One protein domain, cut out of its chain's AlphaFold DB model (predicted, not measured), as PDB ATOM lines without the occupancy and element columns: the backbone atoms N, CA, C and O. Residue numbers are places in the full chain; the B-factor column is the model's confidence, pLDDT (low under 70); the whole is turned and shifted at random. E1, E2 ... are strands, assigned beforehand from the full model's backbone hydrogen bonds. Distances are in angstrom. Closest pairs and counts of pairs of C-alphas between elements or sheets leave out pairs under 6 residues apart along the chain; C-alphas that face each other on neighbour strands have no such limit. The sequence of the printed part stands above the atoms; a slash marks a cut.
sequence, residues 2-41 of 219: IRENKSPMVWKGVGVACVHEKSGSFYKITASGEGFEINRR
ATOM      1  N   ILE A   2     -11.437  17.935   2.124       60.50
ATOM      2  CA  ILE A   2     -12.487  16.978   1.746       60.50
ATOM      3  C   ILE A   2     -11.797  15.744   1.147       60.50
ATOM      4  O   ILE A   2     -10.870  15.880   0.352       60.50
ATOM      5  N   ARG A   3     -12.187  14.540   1.581       69.12
ATOM      6  CA  ARG A   3     -11.584  13.280   1.116       69.12
ATOM      7  C   ARG A   3     -12.360  12.767  -0.095       69.12
ATOM      8  O   ARG A   3     -13.333  12.032   0.061       69.12
ATOM      9  N   GLU A   4     -11.938  13.157  -1.292       60.31
ATOM     10  CA  GLU A   4     -12.570  12.705  -2.536       60.31
ATOM     11  C   GLU A   4     -12.526  11.175  -2.668       60.31
ATOM     12  O   GLU A   4     -11.491  10.543  -2.454       60.31
ATOM     13  N   ASN A   5     -13.669  10.574  -3.012       60.94
ATOM     14  CA  ASN A   5     -13.846   9.133  -3.244       60.94
ATOM     15  C   ASN A   5     -13.438   8.194  -2.087       60.94
ATOM     16  O   ASN A   5     -13.324   6.988  -2.304       60.94
ATOM     17  N   LYS A   6     -13.249   8.697  -0.857       70.06
ATOM     18  CA  LYS A   6     -12.969   7.853   0.317       70.06
ATOM     19  C   LYS A   6     -14.200   7.661   1.189       70.06
ATOM     20  O   LYS A   6     -15.100   8.501   1.237       70.06
ATOM     21  N   SER A   7     -14.228   6.538   1.902       73.19
ATOM     22  CA  SER A   7     -15.283   6.243   2.867       73.19
ATOM     23  C   SER A   7     -15.318   7.302   3.980       73.19
ATOM     24  O   SER A   7     -14.260   7.804   4.385       73.19
ATOM     25  N   PRO A   8     -16.514   7.644   4.498       77.62
ATOM     26  CA  PRO A   8     -16.642   8.492   5.673       77.62
ATOM     27  C   PRO A   8     -15.819   7.942   6.834       77.62
ATOM     28  O   PRO A   8     -15.773   6.729   7.052       77.62
ATOM     29  N   MET A   9     -15.194   8.844   7.582       83.19
ATOM     30  CA  MET A   9     -14.482   8.495   8.803       83.19
ATOM     31  C   MET A   9     -15.395   8.687  10.006       83.19
ATOM     32  O   MET A   9     -16.144   9.662  10.078       83.19
ATOM     33  N   VAL A  10     -15.324   7.751  10.945       83.62
ATOM     34  CA  VAL A  10     -16.003   7.838  12.236       83.62
ATOM     35  C   VAL A  10     -14.965   7.790  13.342       83.62
ATOM     36  O   VAL A  10     -14.044   6.977  13.318       83.62
ATOM     37  N   TRP A  11     -15.145   8.667  14.323       88.19
ATOM     38  CA  TRP A  11     -14.356   8.725  15.544       88.19
ATOM     39  C   TRP A  11     -15.228   8.278  16.718       88.19
ATOM     40  O   TRP A  11     -16.420   8.588  16.769       88.19
ATOM     41  N   LYS A  12     -14.645   7.524  17.652       87.06
ATOM     42  CA  LYS A  12     -15.311   7.073  18.884       87.06
ATOM     43  C   LYS A  12     -14.793   7.854  20.089       87.06
ATOM     44  O   LYS A  12     -13.693   8.398  20.051       87.06
ATOM     45  N   GLY A  13     -15.615   7.902  21.141       86.75
ATOM     46  CA  GLY A  13     -15.306   8.607  22.387       86.75
ATOM     47  C   GLY A  13     -14.959  10.073  22.138       86.75
ATOM     48  O   GLY A  13     -13.893  10.534  22.545       86.75
ATOM     49  N   VAL A  14     -15.839  10.753  21.395       91.81
ATOM     50  CA  VAL A  14     -15.704  12.165  21.044       91.81
ATOM     51  C   VAL A  14     -16.296  13.020  22.161       91.81
ATOM     52  O   VAL A  14     -17.490  12.936  22.438       91.81
ATOM     53  N   GLY A  15     -15.462  13.840  22.793       89.38
ATOM     54  CA  GLY A  15     -15.870  14.878  23.732       89.38
ATOM     55  C   GLY A  15     -15.922  16.233  23.035       89.38
ATOM     56  O   GLY A  15     -14.965  16.615  22.356       89.38
ATOM     57  N   VAL A  16     -17.020  16.962  23.219       92.44
ATOM     58  CA  VAL A  16     -17.185  18.331  22.718       92.44
ATOM     59  C   VAL A  16     -17.241  19.276  23.912       92.44
ATOM     60  O   VAL A  16     -18.088  19.115  24.787       92.44
ATOM     61  N   ALA A  17     -16.341  20.253  23.951       91.56
ATOM     62  CA  ALA A  17     -16.302  21.284  24.980       91.56
ATOM     63  C   ALA A  17     -16.431  22.667  24.341       91.56
ATOM     64  O   ALA A  17     -15.782  22.951  23.336       91.56
ATOM     65  N   CYS A  18     -17.248  23.534  24.930       89.62
ATOM     66  CA  CYS A  18     -17.310  24.934  24.531       89.62
ATOM     67  C   CYS A  18     -16.195  25.710  25.241       89.62
ATOM     68  O   CYS A  18     -16.092  25.673  26.468       89.62
ATOM     69  N   VAL A  19     -15.356  26.393  24.471       90.69
ATOM     70  CA  VAL A  19     -14.262  27.232  24.963       90.69
ATOM     71  C   VAL A  19     -14.574  28.668  24.582       90.69
ATOM     72  O   VAL A  19     -14.835  28.962  23.420       90.69
ATOM     73  N   HIS A  20     -14.557  29.557  25.567       88.69
ATOM     74  CA  HIS A  20     -14.819  30.974  25.360       88.69
ATOM     75  C   HIS A  20     -13.488  31.714  25.298       88.69
ATOM     76  O   HIS A  20     -12.726  31.702  26.265       88.69
ATOM     77  N   GLU A  21     -13.223  32.373  24.176       87.12
ATOM     78  CA  GLU A  21     -12.120  33.317  24.035       87.12
ATOM     79  C   GLU A  21     -12.657  34.724  23.757       87.12
ATOM     80  O   GLU A  21     -13.836  34.924  23.468       87.12
ATOM     81  N   LYS A  22     -11.776  35.730  23.819       80.75
ATOM     82  CA  LYS A  22     -12.130  37.131  23.528       80.75
ATOM     83  C   LYS A  22     -12.728  37.324  22.124       80.75
ATOM     84  O   LYS A  22     -13.432  38.301  21.902       80.75
ATOM     85  N   SER A  23     -12.434  36.414  21.195       82.62
ATOM     86  CA  SER A  23     -12.913  36.394  19.807       82.62
ATOM     87  C   SER A  23     -14.241  35.648  19.610       82.62
ATOM     88  O   SER A  23     -14.789  35.700  18.511       82.62
ATOM     89  N   GLY A  24     -14.772  34.978  20.642       88.12
ATOM     90  CA  GLY A  24     -16.042  34.251  20.588       88.12
ATOM     91  C   GLY A  24     -15.995  32.866  21.238       88.12
ATOM     92  O   GLY A  24     -15.009  32.470  21.864       88.12
ATOM     93  N   SER A  25     -17.094  32.127  21.097       89.38
ATOM     94  CA  SER A  25     -17.218  30.747  21.575       89.38
ATOM     95  C   SER A  25     -16.802  29.757  20.488       89.38
ATOM     96  O   SER A  25     -17.310  29.800  19.369       89.38
ATOM     97  N   PHE A  26     -15.921  28.824  20.836       91.38
ATOM     98  CA  PHE A  26     -15.433  27.759  19.963       91.38
ATOM     99  C   PHE A  26     -15.820  26.391  20.515       91.38
ATOM    100  O   PHE A  26     -15.836  26.175  21.726       91.38
ATOM    101  N   TYR A  27     -16.058  25.425  19.630       91.69
ATOM    102  CA  TYR A  27     -16.222  24.028  20.022       91.69
ATOM    103  C   TYR A  27     -14.896  23.286  19.876       91.69
ATOM    104  O   TYR A  27     -14.423  23.029  18.768       91.69
ATOM    105  N   LYS A  28     -14.297  22.909  21.004       91.94
ATOM    106  CA  LYS A  28     -13.152  22.004  21.046       91.94
ATOM    107  C   LYS A  28     -13.656  20.569  20.988       91.94
ATOM    108  O   LYS A  28     -14.310  20.092  21.913       91.94
ATOM    109  N   ILE A  29     -13.312  19.880  19.909       91.38
ATOM    110  CA  ILE A  29     -13.635  18.471  19.699       91.38
ATOM    111  C   ILE A  29     -12.385  17.651  20.022       91.38
ATOM    112  O   ILE A  29     -11.312  17.895  19.476       91.38
ATOM    113  N   THR A  30     -12.518  16.686  20.924       90.75
ATOM    114  CA  THR A  30     -11.454  15.748  21.304       90.75
ATOM    115  C   THR A  30     -11.933  14.332  21.047       90.75
ATOM    116  O   THR A  30     -13.071  14.013  21.368       90.75
ATOM    117  N   ALA A  31     -11.096  13.486  20.456       90.06
ATOM    118  CA  ALA A  31     -11.391  12.073  20.248       90.06
ATOM    119  C   ALA A  31     -10.342  11.234  20.978       90.06
ATOM    120  O   ALA A  31      -9.177  11.616  21.052       90.06
ATOM    121  N   SER A  32     -10.761  10.093  21.514       85.44
ATOM    122  CA  SER A  32      -9.893   9.190  22.286       85.44
ATOM    123  C   SER A  32      -9.031   8.272  21.410       85.44
ATOM    124  O   SER A  32      -8.151   7.592  21.927       85.44
ATOM    125  N   GLY A  33      -9.245   8.263  20.092       84.56
ATOM    126  CA  GLY A  33      -8.460   7.473  19.147       84.56
ATOM    127  C   GLY A  33      -8.563   7.981  17.711       84.56
ATOM    128  O   GLY A  33      -9.289   8.937  17.418       84.56
ATOM    129  N   GLU A  34      -7.830   7.321  16.816       85.69
ATOM    130  CA  GLU A  34      -7.862   7.615  15.384       85.69
ATOM    131  C   GLU A  34      -9.229   7.286  14.771       85.69
ATOM    132  O   GLU A  34      -9.956   6.392  15.215       85.69
ATOM    133  N   GLY A  35      -9.595   8.038  13.735       84.12
ATOM    134  CA  GLY A  35     -10.824   7.783  12.997       84.12
ATOM    135  C   GLY A  35     -10.654   6.575  12.089       84.12
ATOM    136  O   GLY A  35      -9.614   6.409  11.457       84.12
ATOM    137  N   PHE A  36     -11.695   5.758  11.976       83.69
ATOM    138  CA  PHE A  36     -11.711   4.603  11.081       83.69
ATOM    139  C   PHE A  36     -12.719   4.818   9.956       83.69
ATOM    140  O   PHE A  36     -13.766   5.446  10.129       83.69
ATOM    141  N   GLU A  37     -12.386   4.306   8.775       82.81
ATOM    142  CA  GLU A  37     -13.274   4.350   7.622       82.81
ATOM    143  C   GLU A  37     -14.427   3.366   7.800       82.81
ATOM    144  O   GLU A  37     -14.213   2.188   8.087       82.81
ATOM    145  N   ILE A  38     -15.654   3.839   7.591       74.44
ATOM    146  CA  ILE A  38     -16.828   2.970   7.573       74.44
ATOM    147  C   ILE A  38     -17.525   3.016   6.223       74.44
ATOM    148  O   ILE A  38     -17.753   4.077   5.636       74.44
ATOM    149  N   ASN A  39     -17.984   1.852   5.767       68.44
ATOM    150  CA  ASN A  39     -19.039   1.825   4.770       68.44
ATOM    151  C   ASN A  39     -20.356   2.217   5.454       68.44
ATOM    152  O   ASN A  39     -21.084   1.364   5.961       68.44
ATOM    153  N   ARG A  40     -20.692   3.513   5.434       64.50
ATOM    154  CA  ARG A  40     -21.950   4.032   6.007       64.50
ATOM    155  C   ARG A  40     -23.221   3.359   5.469       64.50
ATOM    156  O   ARG A  40     -24.291   3.558   6.027       64.50
ATOM    157  N   ARG A  41     -23.139   2.643   4.341       61.81
ATOM    158  CA  ARG A  41     -24.292   2.012   3.683       61.81
ATOM    159  C   ARG A  41     -24.571   0.599   4.191       61.81
ATOM    160  O   ARG A  41     -25.616   0.061   3.848       61.81
TER     161      ARG A  41
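This is residues 2 to 41 of the 219 residues of the protein "PilZ domain-containing protein" of Eubacterium sp. AF22-9 (UniProt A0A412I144). A long, thin two-stranded hairpin, E1 and E2, makes one limb of a wide V, and its turn, residues 20 to 25, sticks out free. The other limb is two unnamed stretches, residues 2 to 13 and 32 to 41, tied together by a short antiparallel pairing of residues 9 to 10 with 36 to 37. The printed part has 40 residues with no named helix and two named strands, E1 then E2, in an antiparallel sheet of order E1 - E2; the class is all strand, though 16 of 40 residues are in named elements. It is extended, radius of gyration of the C-alphas 13.9 A, spanning 40 by 22 by 16 A.

E1, residues 14 to 21, is 21.7 A long and begins at C-alpha 14 (-15.704, 12.165, 21.044). E2, residues 24 to 31, is 22.7 A long and ends at C-alpha 31 (-11.391, 12.073, 20.248).

E1 and E2 form a hairpin with a tight link, antiparallel at 156 degrees. C-alphas 14 and 31 face each other at 4.4 A. N 15 and O 30, 2.8 A, are within hydrogen-bond range.

The C-alphas farthest apart, Lys 22 and Arg 41, are 42.1 A apart. The printed part has no cut. In this model, pLDDT is under 70 at residues 2 to 5 and 39 to 41.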